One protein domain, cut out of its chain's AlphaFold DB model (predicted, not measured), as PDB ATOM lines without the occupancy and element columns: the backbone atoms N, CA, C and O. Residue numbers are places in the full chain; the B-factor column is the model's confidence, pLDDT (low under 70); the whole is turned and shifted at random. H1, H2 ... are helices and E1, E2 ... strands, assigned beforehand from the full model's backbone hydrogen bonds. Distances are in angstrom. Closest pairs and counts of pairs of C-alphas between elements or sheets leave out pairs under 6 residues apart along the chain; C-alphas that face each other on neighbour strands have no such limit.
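Overview. This is residues 78 to 236 of the 583 residues of an uncharacterized protein of Aspergillus welwitschiae (UniProt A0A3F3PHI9). One strongly twisted sheet, with bends in E2, E3 and E7, winds round into a small, loose, incompletely closed barrel; its edge strands E1 and E6 approach to 7.7 A at the C-alphas of Phe 101 and Val 200 but do not pair. Long loops surround it, and the helix H1 is off the sheet at one end, where residues 78 to 83 stick out. The printed part has 159 residues, with one named helix followed by eight named strands, H1 E1 E2 E3 E4 E5 E6 E7 E8. The sheet is branched and mixed; the class is mixed, helices and strands, with 68 residues in named elements, under half. The whole is compact, with a radius of gyration of the C-alphas of 16.4 A and spans of 48 by 33 by 32 A.

Along the chain. H1, residues 78 to 93, begins at C-alpha 78 (154.567, 125.460, 145.308) and is 23.2 A long. E1 is residues 101 to 106. E2, residues 116 to 126, is 23.4 A long and bends by 88 degrees at residue 123. E3, residues 137 to 145, is 22.8 A long, bends by 63 degrees at residue 140 and starts at C-alpha 137 (153.181, 148.524, 159.533). E4 is residues 163 to 168, E5 181 to 184 and E6 200 to 202. E7, residues 216 to 223, is 19.6 A long and bends by 71 degrees at residue 219. E8, residues 231 to 235, ends at C-alpha 235 (139.149, 147.143, 185.235).

Arrangement. H1 is not on the sheet, and every O i to N i+4 pair in it is within hydrogen-bond range. E1 to E4 form a meander, each strand the antiparallel neighbour of the one before. Within hydrogen-bond range are N 104 and O 118 of the hairpin E1 and E2, 2.9 A; N 121 and O 141 of the hairpin E2 and E3, 2.9 A; and N 165 and O 144 of the hairpin E3 and E4, 2.8 A. Residues 104 to 105 of E1 also pair with residues 189 to 190, antiparallel. E2 is on one side of E3, with E4 and E5 on the other side; E5 is antiparallel to E3, with N 140 and O 181 at 2.8 A. E7 is parallel to E4, with N 164 and O 217 at 2.8 A, and to E6, with N 218 and O 201 at 2.8 A. E8 forms an antiparallel hairpin with E7, with N 221 and O 234 at 2.8 A.

Size, cuts and confidence. The C-alphas farthest apart, Gly 131 and Asp 210, are 55.0 A apart. The printed part has no cut. The links E3 to E4, E4 to E5, E5 to E6 and E6 to E7 are long. Mean pLDDT of the printed part is 77.7; 47 residues are under 70, among them 78 to 94 and 206 to 213.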
ATOM      1  N   ILE A  78     155.698 125.003 146.139       44.59
ATOM      2  CA  ILE A  78     154.567 125.460 145.308       44.59
ATOM      3  C   ILE A  78     153.317 125.771 146.154       44.59
ATOM      4  O   ILE A  78     152.595 126.714 145.832       44.59
ATOM      5  N   GLU A  79     153.090 125.062 147.266       40.53
ATOM      6  CA  GLU A  79     151.981 125.365 148.192       40.53
ATOM      7  C   GLU A  79     152.248 126.627 149.024       40.53
ATOM      8  O   GLU A  79     151.327 127.409 149.250       40.53
ATOM      9  N   ASP A  80     153.508 126.896 149.375       41.50
ATOM     10  CA  ASP A  80     153.901 128.100 150.120       41.50
ATOM     11  C   ASP A  80     153.726 129.383 149.279       41.50
ATOM     12  O   ASP A  80     153.228 130.407 149.749       41.50
ATOM     13  N   VAL A  81     154.006 129.305 147.972       44.50
ATOM     14  CA  VAL A  81     153.767 130.413 147.031       44.50
ATOM     15  C   VAL A  81     152.272 130.598 146.745       44.50
ATOM     16  O   VAL A  81     151.811 131.733 146.644       44.50
ATOM     17  N   ALA A  82     151.485 129.521 146.662       43.50
ATOM     18  CA  ALA A  82     150.035 129.620 146.472       43.50
ATOM     19  C   ALA A  82     149.325 130.214 147.705       43.50
ATOM     20  O   ALA A  82     148.458 131.079 147.545       43.50
ATOM     21  N   HIS A  83     149.741 129.828 148.918       44.25
ATOM     22  CA  HIS A  83     149.292 130.454 150.164       44.25
ATOM     23  C   HIS A  83     149.730 131.919 150.248       44.25
ATOM     24  O   HIS A  83     148.921 132.771 150.604       44.25
ATOM     25  N   SER A  84     150.959 132.249 149.846       42.16
ATOM     26  CA  SER A  84     151.442 133.634 149.803       42.16
ATOM     27  C   SER A  84     150.628 134.507 148.832       42.16
ATOM     28  O   SER A  84     150.193 135.600 149.196       42.16
ATOM     29  N   VAL A  85     150.318 134.011 147.627       47.03
ATOM     30  CA  VAL A  85     149.535 134.754 146.620       47.03
ATOM     31  C   VAL A  85     148.066 134.923 147.037       47.03
ATOM     32  O   VAL A  85     147.518 136.016 146.875       47.03
ATOM     33  N   GLN A  86     147.432 133.906 147.636       44.53
ATOM     34  CA  GLN A  86     146.071 134.036 148.186       44.53
ATOM     35  C   GLN A  86     146.011 134.988 149.390       44.53
ATOM     36  O   GLN A  86     145.073 135.784 149.481       44.53
ATOM     37  N   THR A  87     147.015 134.977 150.270       47.28
ATOM     38  CA  THR A  87     147.109 135.918 151.398       47.28
ATOM     39  C   THR A  87     147.280 137.361 150.910       47.28
ATOM     40  O   THR A  87     146.615 138.265 151.416       47.28
ATOM     41  N   VAL A  88     148.080 137.590 149.860       48.62
ATOM     42  CA  VAL A  88     148.273 138.924 149.254       48.62
ATOM     43  C   VAL A  88     147.003 139.437 148.552       48.62
ATOM     44  O   VAL A  88     146.693 140.629 148.638       48.62
ATOM     45  N   GLU A  89     146.219 138.576 147.893       44.72
ATOM     46  CA  GLU A  89     144.926 138.978 147.309       44.72
ATOM     47  C   GLU A  89     143.824 139.206 148.358       44.72
ATOM     48  O   GLU A  89     143.012 140.124 148.196       44.72
ATOM     49  N   ALA A  90     143.800 138.434 149.450       44.81
ATOM     50  CA  ALA A  90     142.886 138.651 150.573       44.81
ATOM     51  C   ALA A  90     143.184 139.978 151.302       44.81
ATOM     52  O   ALA A  90     142.263 140.753 151.580       44.81
ATOM     53  N   LEU A  91     144.469 140.309 151.490       47.22
ATOM     54  CA  LEU A  91     144.933 141.603 152.011       47.22
ATOM     55  C   LEU A  91     144.474 142.791 151.147       47.22
ATOM     56  O   LEU A  91     144.181 143.866 151.672       47.22
ATOM     57  N   ARG A  92     144.335 142.614 149.824       52.66
ATOM     58  CA  ARG A  92     143.812 143.670 148.937       52.66
ATOM     59  C   ARG A  92     142.309 143.920 149.088       52.66
ATOM     60  O   ARG A  92     141.877 145.044 148.836       52.66
ATOM     61  N   ARG A  93     141.506 142.927 149.491       53.19
ATOM     62  CA  ARG A  93     140.038 143.079 149.620       53.19
ATOM     63  C   ARG A  93     139.593 143.639 150.970       53.19
ATOM     64  O   ARG A  93     138.506 144.205 151.060       53.19
ATOM     65  N   CYS A  94     140.420 143.527 152.005       61.19
ATOM     66  CA  CYS A  94     140.122 144.036 153.343       61.19
ATOM     67  C   CYS A  94     141.281 144.887 153.861       61.19
ATOM     68  O   CYS A  94     141.928 144.533 154.838       61.19
ATOM     69  N   GLN A  95     141.552 146.020 153.207       72.06
ATOM     70  CA  GLN A  95     142.582 146.929 153.703       72.06
ATOM     71  C   GLN A  95     142.146 147.546 155.043       72.06
ATOM     72  O   GLN A  95     141.040 148.101 155.119       72.06
ATOM     73  N   PRO A  96     142.984 147.467 156.094       80.50
ATOM     74  CA  PRO A  96     142.726 148.175 157.338       80.50
ATOM     75  C   PRO A  96     142.601 149.671 157.049       80.50
ATOM     76  O   PRO A  96     143.292 150.214 156.186       80.50
ATOM     77  N   ARG A  97     141.697 150.350 157.756       87.81
ATOM     78  CA  ARG A  97     141.510 151.799 157.634       87.81
ATOM     79  C   ARG A  97     141.870 152.473 158.942       87.81
ATOM     80  O   ARG A  97     141.449 152.041 160.012       87.81
ATOM     81  N   LYS A  98     142.595 153.581 158.842       92.56
ATOM     82  CA  LYS A  98     142.871 154.449 159.985       92.56
ATOM     83  C   LYS A  98     141.564 154.876 160.663       92.56
ATOM     84  O   LYS A  98     140.615 155.265 159.985       92.56
ATOM     85  N   GLY A  99     141.536 154.816 161.990       91.88
ATOM     86  CA  GLY A  99     140.398 155.188 162.829       91.88
ATOM     87  C   GLY A  99     139.273 154.154 162.888       91.88
ATOM     88  O   GLY A  99     138.205 154.477 163.403       91.88
ATOM     89  N   THR A 100     139.481 152.938 162.372       91.50
ATOM     90  CA  THR A 100     138.471 151.866 162.379       91.50
ATOM     91  C   THR A 100     138.934 150.660 163.181       91.50
ATOM     92  O   THR A 100     140.136 150.475 163.407       91.50
ATOM     93  N   PHE A 101     137.973 149.838 163.606       91.38
ATOM     94  CA  PHE A 101     138.285 148.522 164.139       91.38
ATOM     95  C   PHE A 101     138.341 147.471 163.029       91.38
ATOM     96  O   PHE A 101     137.646 147.568 162.017       91.38
ATOM     97  N   ALA A 102     139.135 146.432 163.253       90.44
ATOM     98  CA  ALA A 102     139.295 145.306 162.349       90.44
ATOM     99  C   ALA A 102     139.319 143.989 163.126       90.44
ATOM    100  O   ALA A 102     140.061 143.866 164.099       90.44
ATOM    101  N   ASN A 103     138.551 143.000 162.663       90.06
ATOM    102  CA  ASN A 103     138.693 141.616 163.112       90.06
ATOM    103  C   ASN A 103     139.865 140.982 162.372       90.06
ATOM    104  O   ASN A 103     139.900 140.978 161.136       90.06
ATOM    105  N   VAL A 104     140.812 140.440 163.122       90.31
ATOM    106  CA  VAL A 104     142.054 139.909 162.574       90.31
ATOM    107  C   VAL A 104     142.423 138.596 163.233       90.31
ATOM    108  O   VAL A 104     142.054 138.296 164.366       90.31
ATOM    109  N   THR A 105     143.176 137.805 162.495       88.88
ATOM    110  CA  THR A 105     143.793 136.578 162.960       88.88
ATOM    111  C   THR A 105     145.297 136.781 162.892       88.88
ATOM    112  O   THR A 105     145.820 137.177 161.849       88.88
ATOM    113  N   LEU A 106     145.980 136.547 164.012       86.31
ATOM    114  CA  LEU A 106     147.438 136.580 164.078       86.31
ATOM    115  C   LEU A 106     147.969 135.160 164.272       86.31
ATOM    116  O   LEU A 106     147.401 134.427 165.087       86.31
ATOM    117  N   PRO A 107     149.061 134.772 163.594       81.19
ATOM    118  CA  PRO A 107     149.762 133.540 163.923       81.19
ATOM    119  C   PRO A 107     150.302 133.643 165.352       81.19
ATOM    120  O   PRO A 107     151.016 134.588 165.694       81.19
ATOM    121  N   ASP A 108     149.946 132.684 166.204       69.00
ATOM    122  CA  ASP A 108     150.484 132.630 167.559       69.00
ATOM    123  C   ASP A 108     151.939 132.160 167.507       69.00
ATOM    124  O   ASP A 108     152.238 131.027 167.120       69.00
ATOM    125  N   ARG A 109     152.852 133.059 167.882       63.28
ATOM    126  CA  ARG A 109     154.288 132.771 167.957       63.28
ATOM    127  C   ARG A 109     154.676 132.071 169.266       63.28
ATOM    128  O   ARG A 109     155.803 131.594 169.369       63.28
ATOM    129  N   SER A 110     153.766 131.988 170.238       52.69
ATOM    130  CA  SER A 110     154.048 131.590 171.620       52.69
ATOM    131  C   SER A 110     153.519 130.196 171.984       52.69
ATOM    132  O   SER A 110     154.151 129.516 172.794       52.69
ATOM    133  N   HIS A 111     152.418 129.716 171.385       46.97
ATOM    134  CA  HIS A 111     151.835 128.405 171.722       46.97
ATOM    135  C   HIS A 111     151.430 127.553 170.504       46.97
ATOM    136  O   HIS A 111     150.270 127.477 170.103       46.97
ATOM    137  N   GLY A 112     152.390 126.806 169.948       50.16
ATOM    138  CA  GLY A 112     152.094 125.630 169.113       50.16
ATOM    139  C   GLY A 112     151.406 125.908 167.769       50.16
ATOM    140  O   GLY A 112     150.765 125.009 167.229       50.16
ATOM    141  N   GLY A 113     151.524 127.130 167.235       55.91
ATOM    142  CA  GLY A 113     151.103 127.479 165.874       55.91
ATOM    143  C   GLY A 113     149.598 127.681 165.666       55.91
ATOM    144  O   GLY A 113     149.153 127.754 164.522       55.91
ATOM    145  N   LYS A 114     148.790 127.769 166.730       66.56
ATOM    146  CA  LYS A 114     147.351 128.051 166.600       66.56
ATOM    147  C   LYS A 114     147.113 129.547 166.462       66.56
ATOM    148  O   LYS A 114     147.330 130.281 167.411       66.56
ATOM    149  N   SER A 115     146.619 130.013 165.323       73.94
ATOM    150  CA  SER A 115     146.317 131.435 165.156       73.94
ATOM    151  C   SER A 115     145.248 131.925 166.146       73.94
ATOM    152  O   SER A 115     144.202 131.295 166.303       73.94
ATOM    153  N   GLY A 116     145.504 133.058 166.801       82.19
ATOM    154  CA  GLY A 116     144.576 133.689 167.743       82.19
ATOM    155  C   GLY A 116     143.629 134.666 167.045       82.19
ATOM    156  O   GLY A 116     144.013 135.301 166.060       82.19
ATOM    157  N   ARG A 117     142.404 134.811 167.567       89.06
ATOM    158  CA  ARG A 117     141.428 135.815 167.113       89.06
ATOM    159  C   ARG A 117     141.609 137.116 167.886       89.06
ATOM    160  O   ARG A 117     141.646 137.110 169.117       89.06
ATOM    161  N   TRP A 118     141.656 138.227 167.164       91.44
ATOM    162  CA  TRP A 118     141.888 139.551 167.724       91.44
ATOM    163  C   TRP A 118     140.968 140.592 167.095       91.44
ATOM    164  O   TRP A 118     140.497 140.449 165.966       91.44
ATOM    165  N   VAL A 119     140.778 141.688 167.821       92.94
ATOM    166  CA  VAL A 119     140.205 142.925 167.295       92.94
ATOM    167  C   VAL A 119     141.253 144.018 167.447       92.94
ATOM    168  O   VAL A 119     141.814 144.194 168.526       92.94
ATOM    169  N   PHE A 120     141.546 144.751 166.378       94.25
ATOM    170  CA  PHE A 120     142.457 145.898 166.409       94.25
ATOM    171  C   PHE A 120     141.684 147.188 166.247       94.25
ATOM    172  O   PHE A 120     140.821 147.258 165.385       94.25
ATOM    173  N   TYR A 121     142.047 148.220 167.005       94.88
ATOM    174  CA  TYR A 121     141.760 149.603 166.630       94.88
ATOM    175  C   TYR A 121     142.977 150.187 165.914       94.88
ATOM    176  O   TYR A 121     144.057 150.252 166.501       94.88
ATOM    177  N   VAL A 122     142.824 150.597 164.655       95.06
ATOM    178  CA  VAL A 122     143.942 151.061 163.821       95.06
ATOM    179  C   VAL A 122     144.142 152.567 163.988       95.06
ATOM    180  O   VAL A 122     143.406 153.369 163.418       95.06
ATOM    181  N   HIS A 123     145.173 152.967 164.731       95.31
ATOM    182  CA  HIS A 123     145.538 154.377 164.920       95.31
ATOM    183  C   HIS A 123     146.234 154.972 163.705       95.31
ATOM    184  O   HIS A 123     146.048 156.153 163.401       95.31
ATOM    185  N   ASP A 124     147.088 154.192 163.045       95.88
ATOM    186  CA  ASP A 124     147.798 154.628 161.847       95.88
ATOM    187  C   ASP A 124     148.276 153.469 160.980       95.88
ATOM    188  O   ASP A 124     148.401 152.334 161.443       95.88
ATOM    189  N   ILE A 125     148.582 153.802 159.729       93.31
ATOM    190  CA  ILE A 125     149.204 152.903 158.761       93.31
ATOM    191  C   ILE A 125     150.504 153.571 158.334       93.31
ATOM    192  O   ILE A 125     150.499 154.668 157.778       93.31
ATOM    193  N   LEU A 126     151.619 152.940 158.677       91.94
ATOM    194  CA  LEU A 126     152.954 153.439 158.404       91.94
ATOM    195  C   LEU A 126     153.472 152.778 157.134       91.94
ATOM    196  O   LEU A 126     153.754 151.578 157.115       91.94
ATOM    197  N   GLU A 127     153.604 153.586 156.088       87.75
ATOM    198  CA  GLU A 127     154.227 153.161 154.841       87.75
ATOM    199  C   GLU A 127     155.712 152.830 155.062       87.75
ATOM    200  O   GLU A 127     156.377 153.457 155.902       87.75
ATOM    201  N   PRO A 128     156.254 151.851 154.324       83.75
ATOM    202  CA  PRO A 128     157.658 151.499 154.423       83.75
ATOM    203  C   PRO A 128     158.536 152.686 154.005       83.75
ATOM    204  O   PRO A 128     158.239 153.406 153.048       83.75
ATOM    205  N   ALA A 129     159.634 152.909 154.730       80.19
ATOM    206  CA  ALA A 129     160.612 153.918 154.335       80.19
ATOM    207  C   ALA A 129     161.212 153.536 152.970       80.19
ATOM    208  O   ALA A 129     161.524 152.367 152.737       80.19
ATOM    209  N   LEU A 130     161.389 154.515 152.074       77.00
ATOM    210  CA  LEU A 130     162.009 154.293 150.764       77.00
ATOM    211  C   LEU A 130     163.374 153.601 150.931       77.00
ATOM    212  O   LEU A 130     164.315 154.202 151.442       77.00
ATOM    213  N   GLY A 131     163.465 152.343 150.487       74.12
ATOM    214  CA  GLY A 131     164.687 151.531 150.522       74.12
ATOM    215  C   GLY A 131     164.839 150.584 151.720       74.12
ATOM    216  O   GLY A 131     165.905 149.994 151.859       74.12
ATOM    217  N   GLY A 132     163.826 150.438 152.581       73.06
ATOM    218  CA  GLY A 132     163.806 149.417 153.634       73.06
ATOM    219  C   GLY A 132     163.107 148.126 153.198       73.06
ATOM    220  O   GLY A 132     162.094 148.183 152.507       73.06
ATOM    221  N   ASP A 133     163.612 146.977 153.655       74.31
ATOM    222  CA  ASP A 133     163.018 145.650 153.392       74.31
ATOM    223  C   ASP A 133     161.739 145.378 154.207       74.31
ATOM    224  O   ASP A 133     161.038 144.394 153.980       74.31
ATOM    225  N   THR A 134     161.419 146.230 155.180       76.75
ATOM    226  CA  THR A 134     160.214 146.088 156.008       76.75
ATOM    227  C   THR A 134     158.980 146.554 155.250       76.75
ATOM    228  O   THR A 134     158.988 147.675 154.747       76.75
ATOM    229  N   GLY A 135     157.925 145.735 155.225       84.00
ATOM    230  CA  GLY A 135     156.620 146.077 154.658       84.00
ATOM    231  C   GLY A 135     155.866 147.172 155.437       84.00
ATOM    232  O   GLY A 135     156.390 147.739 156.403       84.00
ATOM    233  N   PRO A 136     154.633 147.516 155.010       87.94
ATOM    234  CA  PRO A 136     153.793 148.466 155.732       87.94
ATOM    235  C   PRO A 136     153.471 147.953 157.140       87.94
ATOM    236  O   PRO A 136     153.225 146.767 157.346       87.94
ATOM    237  N   ARG A 137     153.440 148.858 158.123       92.12
ATOM    238  CA  ARG A 137     153.181 148.524 159.533       92.12
ATOM    239  C   ARG A 137     151.924 149.211 160.040       92.12
ATOM    240  O   ARG A 137     151.637 150.349 159.682       92.12
ATOM    241  N   LEU A 138     151.189 148.539 160.909       93.31
ATOM    242  CA  LEU A 138     149.986 149.055 161.546       93.31
ATOM    243  C   LEU A 138     150.316 149.491 162.970       93.31
ATOM    244  O   LEU A 138     150.877 148.711 163.732       93.31
ATOM    245  N   LEU A 139     149.944 150.717 163.337       95.88
ATOM    246  CA  LEU A 139     149.949 151.166 164.727       95.88
ATOM    247  C   LEU A 139     148.562 150.906 165.316       95.88
ATOM    248  O   LEU A 139     147.594 151.541 164.887       95.88
ATOM    249  N   VAL A 140     148.445 149.975 166.262       95.31
ATOM    250  CA  VAL A 140     147.147 149.454 166.713       95.31
ATOM    251  C   VAL A 140     147.019 149.330 168.226       95.31
ATOM    252  O   VAL A 140     147.971 149.000 168.926       95.31
ATOM    253  N   THR A 141     145.805 149.519 168.734       95.38
ATOM    254  CA  THR A 141     145.421 149.013 170.060       95.38
ATOM    255  C   THR A 141     144.845 147.610 169.897       95.38
ATOM    256  O   THR A 141     143.947 147.405 169.076       95.38
ATOM    257  N   LYS A 142     145.368 146.647 170.663       94.62
ATOM    258  CA  LYS A 142     145.044 145.222 170.531       94.62
ATOM    259  C   LYS A 142     143.993 144.792 171.543       94.62
ATOM    260  O   LYS A 142     144.070 145.128 172.724       94.62
ATOM    261  N   TYR A 143     143.061 143.972 171.078       94.56
ATOM    262  CA  TYR A 143     142.065 143.320 171.907       94.56
ATOM    263  C   TYR A 143     142.040 141.821 171.603       94.56
ATOM    264  O   TYR A 143     141.961 141.438 170.436       94.56
ATOM    265  N   SER A 144     142.073 140.977 172.632       92.94
ATOM    266  CA  SER A 144     141.806 139.537 172.495       92.94
ATOM    267  C   SER A 144     140.413 139.212 173.016       92.94
ATOM    268  O   SER A 144     139.872 139.940 173.846       92.94
ATOM    269  N   HIS A 145     139.834 138.093 172.599       91.00
ATOM    270  CA  HIS A 145     138.610 137.610 173.235       91.00
ATOM    271  C   HIS A 145     138.904 137.135 174.662       91.00
ATOM    272  O   HIS A 145     139.871 136.408 174.893       91.00
ATOM    273  N   LEU A 146     138.061 137.522 175.625       89.44
ATOM    274  CA  LEU A 146     138.194 137.074 177.016       89.44
ATOM    275  C   LEU A 146     138.080 135.548 177.122       89.44
ATOM    276  O   LEU A 146     138.810 134.925 177.888       89.44
ATOM    277  N   ALA A 147     137.175 134.952 176.343       87.75
ATOM    278  CA  ALA A 147     136.941 133.512 176.322       87.75
ATOM    279  C   ALA A 147     138.153 132.701 175.839       87.75
ATOM    280  O   ALA A 147     138.326 131.566 176.275       87.75
ATOM    281  N   ASP A 148     139.005 133.303 175.006       86.31
ATOM    282  CA  ASP A 148     140.181 132.649 174.425       86.31
ATOM    283  C   ASP A 148     141.425 132.780 175.333       86.31
ATOM    284  O   ASP A 148     142.460 132.173 175.065       86.31
ATOM    285  N   HIS A 149     141.360 133.565 176.416       86.50
ATOM    286  CA  HIS A 149     142.509 133.789 177.295       86.50
ATOM    287  C   HIS A 149     142.817 132.540 178.147       86.50
ATOM    288  O   HIS A 149     141.925 132.057 178.844       86.50
ATOM    289  N   PRO A 150     144.072 132.060 178.223       81.25
ATOM    290  CA  PRO A 150     144.407 130.774 178.852       81.25
ATOM    291  C   PRO A 150     144.013 130.681 180.333       81.25
ATOM    292  O   PRO A 150     143.526 129.651 180.783       81.25
ATOM    293  N   THR A 151     144.189 131.762 181.095       82.75
ATOM    294  CA  THR A 151     143.818 131.801 182.522       82.75
ATOM    295  C   THR A 151     142.411 132.328 182.763       82.75
ATOM    296  O   THR A 151     141.795 131.990 183.762       82.75
ATOM    297  N   LEU A 152     141.916 133.211 181.894       86.31
ATOM    298  CA  LEU A 152     140.715 134.002 182.169       86.31
ATOM    299  C   LEU A 152     139.528 133.529 181.356       86.31
ATOM    300  O   LEU A 152     138.444 134.023 181.614       86.31
ATOM    301  N   GLY A 153     139.707 132.652 180.374       82.25
ATOM    302  CA  GLY A 153     138.654 132.103 179.534       82.25
ATOM    303  C   GLY A 153     137.811 131.065 180.265       82.25
ATOM    304  O   GLY A 153     138.220 130.494 181.274       82.25
ATOM    305  N   VAL A 154     136.608 130.818 179.750       72.12
ATOM    306  CA  VAL A 154     135.820 129.641 180.143       72.12
ATOM    307  C   VAL A 154     136.065 128.582 179.079       72.12
ATOM    308  O   VAL A 154     136.024 128.906 177.897       72.12
ATOM    309  N   ALA A 155     136.241 127.319 179.469       58.47
ATOM    310  CA  ALA A 155     136.522 126.202 178.556       58.47
ATOM    311  C   ALA A 155     135.470 125.974 177.441       58.47
ATOM    312  O   ALA A 155     135.676 125.141 176.564       58.47
ATOM    313  N   SER A 156     134.352 126.708 177.450       56.19
ATOM    314  CA  SER A 156     133.365 126.723 176.369       56.19
ATOM    315  C   SER A 156     133.270 128.120 175.758       56.19
ATOM    316  O   SER A 156     132.315 128.848 176.014       56.19
ATOM    317  N   ALA A 157     134.271 128.500 174.960       58.03
ATOM    318  CA  ALA A 157     134.145 129.662 174.086       58.03
ATOM    319  C   ALA A 157     132.957 129.417 173.144       58.03
ATOM    320  O   ALA A 157     132.935 128.430 172.400       58.03
ATOM    321  N   ARG A 158     131.924 130.254 173.236       59.44
ATOM    322  CA  ARG A 158     130.700 130.105 172.446       59.44
ATOM    323  C   ARG A 158     130.762 131.014 171.232       59.44
ATOM    324  O   ARG A 158     131.327 132.110 171.247       59.44
ATOM    325  N   GLU A 159     130.123 130.564 170.163       56.94
ATOM    326  CA  GLU A 159     129.800 131.418 169.030       56.94
ATOM    327  C   GLU A 159     128.864 132.530 169.540       56.94
ATOM    328  O   GLU A 159     127.707 132.282 169.869       56.94
ATOM    329  N   GLY A 160     129.412 133.734 169.747       68.88
ATOM    330  CA  GLY A 160     128.714 134.836 170.421       68.88
ATOM    331  C   GLY A 160     129.498 135.540 171.533       68.88
ATOM    332  O   GLY A 160     128.992 136.525 172.071       68.88
ATOM    333  N   ASP A 161     130.718 135.102 171.858       80.50
ATOM    334  CA  ASP A 161     131.554 135.784 172.854       80.50
ATOM    335  C   ASP A 161     131.986 137.179 172.377       80.50
ATOM    336  O   ASP A 161     132.819 137.343 171.478       80.50
ATOM    337  N   ARG A 162     131.394 138.202 173.001       87.25
ATOM    338  CA  ARG A 162     131.572 139.622 172.649       87.25
ATOM    339  C   ARG A 162     132.465 140.397 173.607       87.25
ATOM    340  O   ARG A 162     132.799 141.548 173.324       87.25
ATOM    341  N   GLU A 163     132.818 139.789 174.733       90.56
ATOM    342  CA  GLU A 163     133.691 140.419 175.710       90.56
ATOM    343  C   GLU A 163     135.155 140.275 175.290       90.56
ATOM    344  O   GLU A 163     135.664 139.174 175.056       90.56
ATOM    345  N   LEU A 164     135.824 141.418 175.208       92.81
ATOM    346  CA  LEU A 164     137.219 141.556 174.842       92.81
ATOM    347  C   LEU A 164     138.066 141.963 176.056       92.81
ATOM    348  O   LEU A 164     137.600 142.635 176.979       92.81
ATOM    349  N   LEU A 165     139.339 141.593 176.005       94.00
ATOM    350  CA  LEU A 165     140.407 142.069 176.874       94.00
ATOM    351  C   LEU A 165     141.263 143.068 176.105       94.00
ATOM    352  O   LEU A 165     141.789 142.733 175.046       94.00
ATOM    353  N   LEU A 166     141.416 144.276 176.642       94.94
ATOM    354  CA  LEU A 166     142.328 145.283 176.099       94.94
ATOM    355  C   LEU A 166     143.768 144.972 176.530       94.94
ATOM    356  O   LEU A 166     144.034 144.867 177.724       94.94
ATOM    357  N   HIS A 167     144.694 144.862 175.583       94.44
ATOM    358  CA  HIS A 167     146.116 144.646 175.871       94.44
ATOM    359  C   HIS A 167     146.835 145.984 176.010       94.44
ATOM    360  O   HIS A 167     146.574 146.899 175.228       94.44
ATOM    361  N   TRP A 168     147.724 146.095 176.998       93.50
ATOM    362  CA  TRP A 168     148.441 147.339 177.294       93.50
ATOM    363  C   TRP A 168     149.849 147.107 177.840       93.50
ATOM    364  O   TRP A 168     150.124 146.079 178.459       93.50
ATOM    365  N   LYS A 169     150.739 148.088 177.667       91.31
ATOM    366  CA  LYS A 169     152.102 148.079 178.226       91.31
ATOM    367  C   LYS A 169     152.221 149.037 179.401       91.31
ATOM    368  O   LYS A 169     152.791 148.674 180.432       91.31
ATOM    369  N   ASP A 170     151.636 150.225 179.267       89.81
ATOM    370  CA  ASP A 170     151.538 151.229 180.319       89.81
ATOM    371  C   ASP A 170     150.086 151.414 180.781       89.81
ATOM    372  O   ASP A 170     149.206 151.845 180.037       89.81
ATOM    373  N   VAL A 171     149.846 151.127 182.061       89.38
ATOM    374  CA  VAL A 171     148.533 151.245 182.705       89.38
ATOM    375  C   VAL A 171     147.973 152.671 182.650       89.38
ATOM    376  O   VAL A 171     146.753 152.836 182.619       89.38
ATOM    377  N   ASP A 172     148.829 153.699 182.625       88.06
ATOM    378  CA  ASP A 172     148.399 155.102 182.567       88.06
ATOM    379  C   ASP A 172     147.983 155.536 181.152       88.06
ATOM    380  O   ASP A 172     147.214 156.485 181.005       88.06
ATOM    381  N   GLN A 173     148.473 154.838 180.123       90.06
ATOM    382  CA  GLN A 173     148.205 155.112 178.706       90.06
ATOM    383  C   GLN A 173     147.299 154.054 178.067       90.06
ATOM    384  O   GLN A 173     147.093 154.050 176.857       90.06
ATOM    385  N   MET A 174     146.726 153.169 178.879       88.94
ATOM    386  CA  MET A 174     145.910 152.045 178.444       88.94
ATOM    387  C   MET A 174     144.806 152.471 177.466       88.94
ATOM    388  O   MET A 174     143.930 153.275 177.791       88.94
ATOM    389  N   GLY A 175     144.842 151.903 176.259       87.38
ATOM    390  CA  GLY A 175     143.880 152.194 175.189       87.38
ATOM    391  C   GLY A 175     144.120 153.511 174.441       87.38
ATOM    392  O   GLY A 175     143.364 153.828 173.522       87.38
ATOM    393  N   GLN A 176     145.159 154.270 174.796       90.88
ATOM    394  CA  GLN A 176     145.599 155.450 174.055       90.88
ATOM    395  C   GLN A 176     146.533 155.062 172.908       90.88
ATOM    396  O   GLN A 176     147.099 153.970 172.859       90.88
ATOM    397  N   ARG A 177     146.725 156.000 171.976       93.44
ATOM    398  CA  ARG A 177     147.665 155.849 170.860       93.44
ATOM    399  C   ARG A 177     149.109 155.639 171.328       93.44
ATOM    400  O   ARG A 177     149.847 154.923 170.662       93.44
ATOM    401  N   ASP A 178     149.499 156.242 172.447       93.62
ATOM    402  CA  ASP A 178     150.873 156.171 172.965       93.62
ATOM    403  C   ASP A 178     151.223 154.789 173.549       93.62
ATOM    404  O   ASP A 178     152.397 154.441 173.638       93.62
ATOM    405  N   ASP A 179     150.214 153.979 173.882       92.56
ATOM    406  CA  ASP A 179     150.352 152.582 174.323       92.56
ATOM    407  C   ASP A 179     150.143 151.575 173.173       92.56
ATOM    408  O   ASP A 179     150.208 150.361 173.363       92.56
ATOM    409  N   ALA A 180     149.880 152.067 171.956       94.12
ATOM    410  CA  ALA A 180     149.635 151.226 170.794       94.12
ATOM    411  C   ALA A 180     150.883 150.427 170.377       94.12
ATOM    412  O   ALA A 180     152.033 150.834 170.556       94.12
ATOM    413  N   GLU A 181     150.650 149.275 169.756       94.06
ATOM    414  CA  GLU A 181     151.685 148.385 169.249       94.06
ATOM    415  C   GLU A 181     151.860 148.538 167.737       94.06
ATOM    416  O   GLU A 181     150.901 148.786 167.007       94.06
ATOM    417  N   LEU A 182     153.098 148.366 167.267       93.44
ATOM    418  CA  LEU A 182     153.409 148.251 165.848       93.44
ATOM    419  C   LEU A 182     153.382 146.784 165.426       93.44
ATOM    420  O   LEU A 182     154.172 145.989 165.928       93.44
ATOM    421  N   ILE A 183     152.520 146.456 164.468       91.31
ATOM    422  CA  ILE A 183     152.378 145.111 163.900       91.31
ATOM    423  C   ILE A 183     152.693 145.173 162.409       91.31
ATOM    424  O   ILE A 183     152.279 146.114 161.729       91.31
ATOM    425  N   ASP A 184     153.432 144.193 161.890       90.31
ATOM    426  CA  ASP A 184     153.644 144.084 160.447       90.31
ATOM    427  C   ASP A 184     152.325 143.722 159.760       90.31
ATOM    428  O   ASP A 184     151.651 142.772 160.157       90.31
ATOM    429  N   ALA A 185     151.930 144.474 158.732       88.12
ATOM    430  CA  ALA A 185     150.704 144.175 158.007       88.12
ATOM    431  C   ALA A 185     150.764 142.799 157.320       88.12
ATOM    432  O   ALA A 185     149.711 142.214 157.073       88.12
ATOM    433  N   SER A 186     151.961 142.261 157.044       85.62
ATOM    434  CA  SER A 186     152.113 140.904 156.505       85.62
ATOM    435  C   SER A 186     151.741 139.804 157.502       85.62
ATOM    436  O   SER A 186     151.360 138.716 157.084       85.62
ATOM    437  N   ASP A 187     151.836 140.079 158.807       85.62
ATOM    438  CA  ASP A 187     151.478 139.131 159.869       85.62
ATOM    439  C   ASP A 187     149.956 139.082 160.116       85.62
ATOM    440  O   ASP A 187     149.469 138.244 160.878       85.62
ATOM    441  N   VAL A 188     149.190 139.985 159.495       84.62
ATOM    442  CA  VAL A 188     147.762 140.178 159.760       84.62
ATOM    443  C   VAL A 188     146.915 139.485 158.701       84.62
ATOM    444  O   VAL A 188     146.851 139.913 157.549       84.62
ATOM    445  N   VAL A 189     146.163 138.466 159.118       84.88
ATOM    446  CA  VAL A 189     145.123 137.857 158.283       84.88
ATOM    447  C   VAL A 189     143.771 138.445 158.679       84.88
ATOM    448  O   VAL A 189     143.252 138.186 159.763       84.88
ATOM    449  N   MET A 190     143.192 139.268 157.810       76.19
ATOM    450  CA  MET A 190     141.898 139.909 158.060       76.19
ATOM    451  C   MET A 190     140.765 138.880 157.998       76.19
ATOM    452  O   MET A 190     140.675 138.114 157.037       76.19
ATOM    453  N   ALA A 191     139.876 138.874 158.994       70.94
ATOM    454  CA  ALA A 191     138.681 138.037 158.945       70.94
ATOM    455  C   ALA A 191     137.674 138.596 157.922       70.94
ATOM    456  O   ALA A 191     137.538 139.815 157.778       70.94
ATOM    457  N   GLU A 192     136.951 137.717 157.219       63.69
ATOM    458  CA  GLU A 192     135.928 138.139 156.257       63.69
ATOM    459  C   GLU A 192     134.856 139.011 156.932       63.69
ATOM    460  O   GLU A 192     134.293 138.661 157.974       63.69
ATOM    461  N   ARG A 193     134.560 140.161 156.313       63.19
ATOM    462  CA  ARG A 193     133.527 141.103 156.761       63.19
ATOM    463  C   ARG A 193     132.141 140.490 156.557       63.19
ATOM    464  O   ARG A 193     131.529 140.708 155.516       63.19
ATOM    465  N   LYS A 194     131.646 139.725 157.532       58.00
ATOM    466  CA  LYS A 194     130.252 139.255 157.508       58.00
ATOM    467  C   LYS A 194     129.262 140.395 157.776       58.00
ATOM    468  O   LYS A 194     128.273 140.473 157.064       58.00
ATOM    469  N   ASP A 195     129.582 141.324 158.687       57.94
ATOM    470  CA  ASP A 195     128.689 142.421 159.091       57.94
ATOM    471  C   ASP A 195     129.475 143.672 159.536       57.94
ATOM    472  O   ASP A 195     129.952 143.738 160.666       57.94
ATOM    473  N   GLY A 196     129.598 144.680 158.663       68.25
ATOM    474  CA  GLY A 196     130.125 146.012 159.015       68.25
ATOM    475  C   GLY A 196     131.564 146.060 159.563       68.25
ATOM    476  O   GLY A 196     132.274 145.058 159.623       68.25
ATOM    477  N   ASP A 197     132.015 147.265 159.928       71.31
ATOM    478  CA  ASP A 197     133.227 147.420 160.739       71.31
ATOM    479  C   ASP A 197     132.846 147.151 162.208       71.31
ATOM    480  O   ASP A 197     131.821 147.673 162.665       71.31
ATOM    481  N   PRO A 198     133.624 146.350 162.958       80.94
ATOM    482  CA  PRO A 198     133.331 146.121 164.363       80.94
ATOM    483  C   PRO A 198     133.359 147.440 165.146       80.94
ATOM    484  O   PRO A 198     134.047 148.398 164.797       80.94
ATOM    485  N   SER A 199     132.611 147.488 166.240       85.12
ATOM    486  CA  SER A 199     132.708 148.551 167.235       85.12
ATOM    487  C   SER A 199     133.053 147.925 168.577       85.12
ATOM    488  O   SER A 199     132.549 146.851 168.914       85.12
ATOM    489  N   VAL A 200     133.934 148.580 169.334       85.12
ATOM    490  CA  VAL A 200     134.283 148.172 170.697       85.12
ATOM    491  C   VAL A 200     133.915 149.303 171.644       85.12
ATOM    492  O   VAL A 200     134.390 150.428 171.497       85.12
ATOM    493  N   SER A 201     133.078 149.002 172.633       85.69
ATOM    494  CA  SER A 201     132.764 149.920 173.729       85.69
ATOM    495  C   SER A 201     133.537 149.538 174.994       85.69
ATOM    496  O   SER A 201     133.589 148.371 175.371       85.69
ATOM    497  N   CYS A 202     134.151 150.508 175.672       81.38
ATOM    498  CA  CYS A 202     134.754 150.277 176.988       81.38
ATOM    499  C   CYS A 202     133.720 150.620 178.070       81.38
ATOM    500  O   CYS A 202     133.267 151.761 178.145       81.38
ATOM    501  N   THR A 203     133.327 149.642 178.885       77.94
ATOM    502  CA  THR A 203     132.265 149.778 179.901       77.94
ATOM    503  C   THR A 203     132.695 149.148 181.224       77.94
ATOM    504  O   THR A 203     133.613 148.342 181.262       77.94
ATOM    505  N   VAL A 204     132.040 149.512 182.327       70.31
ATOM    506  CA  VAL A 204     132.226 148.852 183.635       70.31
ATOM    507  C   VAL A 204     131.176 147.760 183.854       70.31
ATOM    508  O   VAL A 204     131.458 146.748 184.489       70.31
ATOM    509  N   ILE A 205     129.973 147.946 183.308       70.56
ATOM    510  CA  ILE A 205     128.837 147.039 183.485       70.56
ATOM    511  C   ILE A 205     128.669 146.240 182.190       70.56
ATOM    512  O   ILE A 205     128.696 146.852 181.112       70.56
ATOM    513  N   PRO A 206     128.515 144.904 182.258       67.12
ATOM    514  CA  PRO A 206     128.198 144.128 181.072       67.12
ATOM    515  C   PRO A 206     126.877 144.638 180.469       67.12
ATOM    516  O   PRO A 206     125.957 144.979 181.219       67.12
ATOM    517  N   PRO A 207     126.760 144.735 179.135       64.81
ATOM    518  CA  PRO A 207     125.495 145.102 178.512       64.81
ATOM    519  C   PRO A 207     124.397 144.138 178.981       64.81
ATOM    520  O   PRO A 207     124.623 142.931 179.068       64.81
ATOM    521  N   CYS A 208     123.235 144.692 179.344       60.69
ATOM    522  CA  CYS A 208     122.129 143.927 179.916       60.69
ATOM    523  C   CYS A 208     121.759 142.753 178.997       60.69
ATOM    524  O   CYS A 208     121.632 142.957 177.792       60.69
ATOM    525  N   ALA A 209     121.561 141.552 179.554       58.62
ATOM    526  CA  ALA A 209     121.253 140.345 178.778       58.62
ATOM    527  C   ALA A 209     119.991 140.497 177.902       58.62
ATOM    528  O   ALA A 209     119.892 139.873 176.848       58.62
ATOM    529  N   ASP A 210     119.072 141.377 178.312       55.16
ATOM    530  CA  ASP A 210     117.804 141.646 177.627       55.16
ATOM    531  C   ASP A 210     117.931 142.633 176.454       55.16
ATOM    532  O   ASP A 210     116.986 142.820 175.687       55.16
ATOM    533  N   ILE A 211     119.091 143.280 176.295       55.81
ATOM    534  CA  ILE A 211     119.366 144.189 175.184       55.81
ATOM    535  C   ILE A 211     120.438 143.530 174.317       55.81
ATOM    536  O   ILE A 211     121.571 143.376 174.775       55.81
ATOM    537  N   PRO A 212     120.140 143.157 173.058       56.69
ATOM    538  CA  PRO A 212     121.157 142.608 172.178       56.69
ATOM    539  C   PRO A 212     122.268 143.649 172.013       56.69
ATOM    540  O   PRO A 212     122.082 144.678 171.365       56.69
ATOM    541  N   ALA A 213     123.421 143.399 172.640       58.72
ATOM    542  CA  ALA A 213     124.565 144.292 172.540       58.72
ATOM    543  C   ALA A 213     124.923 144.468 171.055       58.72
ATOM    544  O   ALA A 213     125.053 143.487 170.323       58.72
ATOM    545  N   VAL A 214     125.056 145.698 170.573       70.06
ATOM    546  CA  VAL A 214     125.530 145.931 169.205       70.06
ATOM    547  C   VAL A 214     127.052 146.002 169.269       70.06
ATOM    548  O   VAL A 214     127.600 146.972 169.785       70.06
ATOM    549  N   GLY A 215     127.729 144.961 168.778       83.75
ATOM    550  CA  GLY A 215     129.192 144.903 168.703       83.75
ATOM    551  C   GLY A 215     129.885 144.285 169.922       83.75
ATOM    552  O   GLY A 215     129.290 143.526 170.693       83.75
ATOM    553  N   TYR A 216     131.176 144.582 170.044       89.44
ATOM    554  CA  TYR A 216     132.056 144.100 171.102       89.44
ATOM    555  C   TYR A 216     132.109 145.081 172.277       89.44
ATOM    556  O   TYR A 216     131.847 146.282 172.144       89.44
ATOM    557  N   PHE A 217     132.511 144.585 173.443       90.25
ATOM    558  CA  PHE A 217     132.785 145.433 174.597       90.25
ATOM    559  C   PHE A 217     133.994 144.934 175.381       90.25
ATOM    560  O   PHE A 217     134.311 143.751 175.352       90.25
ATOM    561  N   ALA A 218     134.658 145.833 176.099       91.44
ATOM    562  CA  ALA A 218     135.759 145.505 176.993       91.44
ATOM    563  C   ALA A 218     135.505 146.117 178.375       91.44
ATOM    564  O   ALA A 218     135.203 147.309 178.486       91.44
ATOM    565  N   ARG A 219     135.630 145.300 179.428       91.00
ATOM    566  CA  ARG A 219     135.582 145.754 180.831       91.00
ATOM    567  C   ARG A 219     136.942 145.755 181.505       91.00
ATOM    568  O   ARG A 219     137.168 146.521 182.443       91.00
ATOM    569  N   PHE A 220     137.850 144.915 181.023       93.25
ATOM    570  CA  PHE A 220     139.141 144.680 181.650       93.25
ATOM    571  C   PHE A 220     140.276 144.876 180.651       93.25
ATOM    572  O   PHE A 220     140.133 144.628 179.452       93.25
ATOM    573  N   GLY A 221     141.405 145.331 181.176       94.12
ATOM    574  CA  GLY A 221     142.669 145.375 180.472       94.12
ATOM    575  C   GLY A 221     143.640 144.379 181.085       94.12
ATOM    576  O   GLY A 221     143.730 144.281 182.311       94.12
ATOM    577  N   VAL A 222     144.400 143.693 180.243       94.75
ATOM    578  CA  VAL A 222     145.483 142.786 180.623       94.75
ATOM    579  C   VAL A 222     146.818 143.367 180.172       94.75
ATOM    580  O   VAL A 222     146.934 143.896 179.067       94.75
ATOM    581  N   ARG A 223     147.824 143.297 181.043       92.62
ATOM    582  CA  ARG A 223     149.174 143.717 180.680       92.62
ATOM    583  C   ARG A 223     149.738 142.752 179.645       92.62
ATOM    584  O   ARG A 223     149.807 141.553 179.907       92.62
ATOM    585  N   ASP A 224     150.177 143.290 178.517       82.56
ATOM    586  CA  ASP A 224     150.880 142.529 177.499       82.56
ATOM    587  C   ASP A 224     152.267 142.149 178.033       82.56
ATOM    588  O   ASP A 224     153.087 143.007 178.386       82.56
ATOM    589  N   ALA A 225     152.508 140.848 178.159       66.56
ATOM    590  CA  ALA A 225     153.775 140.305 178.605       66.56
ATOM    591  C   ALA A 225     154.446 139.626 177.411       66.56
ATOM    592  O   ALA A 225     153.976 138.609 176.909       66.56
ATOM    593  N   ALA A 226     155.592 140.164 176.986       55.62
ATOM    594  CA  ALA A 226     156.383 139.605 175.885       55.62
ATOM    595  C   ALA A 226     156.940 138.191 176.170       55.62
ATOM    596  O   ALA A 226     157.502 137.556 175.282       55.62
ATOM    597  N   GLN A 227     156.821 137.707 177.409       56.16
ATOM    598  CA  GLN A 227     157.214 136.375 177.862       56.16
ATOM    599  C   GLN A 227     156.152 135.830 178.825       56.16
ATOM    600  O   GLN A 227     155.414 136.637 179.397       56.16
ATOM    601  N   PRO A 228     156.082 134.501 179.054       61.66
ATOM    602  CA  PRO A 228     155.291 133.935 180.145       61.66
ATOM    603  C   PRO A 228     155.726 134.580 181.466       61.66
ATOM    604  O   PRO A 228     156.772 134.268 182.030       61.66
ATOM    605  N   GLY A 229     154.945 135.560 181.904       70.25
ATOM    606  CA  GLY A 229     155.246 136.446 183.017       70.25
ATOM    607  C   GLY A 229     154.061 136.548 183.973       70.25
ATOM    608  O   GLY A 229     153.070 135.832 183.815       70.25
ATOM    609  N   PRO A 230     154.147 137.423 184.986       85.31
ATOM    610  CA  PRO A 230     153.035 137.647 185.897       85.31
ATOM    611  C   PRO A 230     151.813 138.143 185.115       85.31
ATOM    612  O   PRO A 230     151.891 139.123 184.373       85.31
ATOM    613  N   LEU A 231     150.672 137.488 185.317       91.19
ATOM    614  CA  LEU A 231     149.394 137.977 184.824       91.19
ATOM    615  C   LEU A 231     149.016 139.207 185.647       91.19
ATOM    616  O   LEU A 231     148.909 139.118 186.869       91.19
ATOM    617  N   PHE A 232     148.779 140.339 184.991       94.69
ATOM    618  CA  PHE A 232     148.226 141.527 185.634       94.69
ATOM    619  C   PHE A 232     146.983 141.986 184.877       94.69
ATOM    620  O   PHE A 232     147.048 142.260 183.677       94.69
ATOM    621  N   VAL A 233     145.859 142.090 185.584       95.06
ATOM    622  CA  VAL A 233     144.555 142.444 185.012       95.06
ATOM    623  C   VAL A 233     143.903 143.522 185.863       95.06
ATOM    624  O   VAL A 233     143.953 143.484 187.092       95.06
ATOM    625  N   THR A 234     143.264 144.496 185.227       94.06
ATOM    626  CA  THR A 234     142.554 145.567 185.931       94.06
ATOM    627  C   THR A 234     141.323 146.019 185.157       94.06
ATOM    628  O   THR A 234     141.285 145.944 183.932       94.06
ATOM    629  N   ALA A 235     140.316 146.530 185.862       89.12
ATOM    630  CA  ALA A 235     139.149 147.143 185.235       89.12
ATOM    631  C   ALA A 235     139.523 148.408 184.445       89.12
ATOM    632  O   ALA A 235     140.204 149.299 184.971       89.12
ATOM    633  N   LEU A 236     139.013 148.514 183.215       86.69
ATOM    634  CA  LEU A 236     139.162 149.687 182.357       86.69
ATOM    635  C   LEU A 236     138.499 150.886 183.030       86.69
ATOM    636  O   LEU A 236     137.362 150.810 183.504       86.69
TER     637      LEU A 236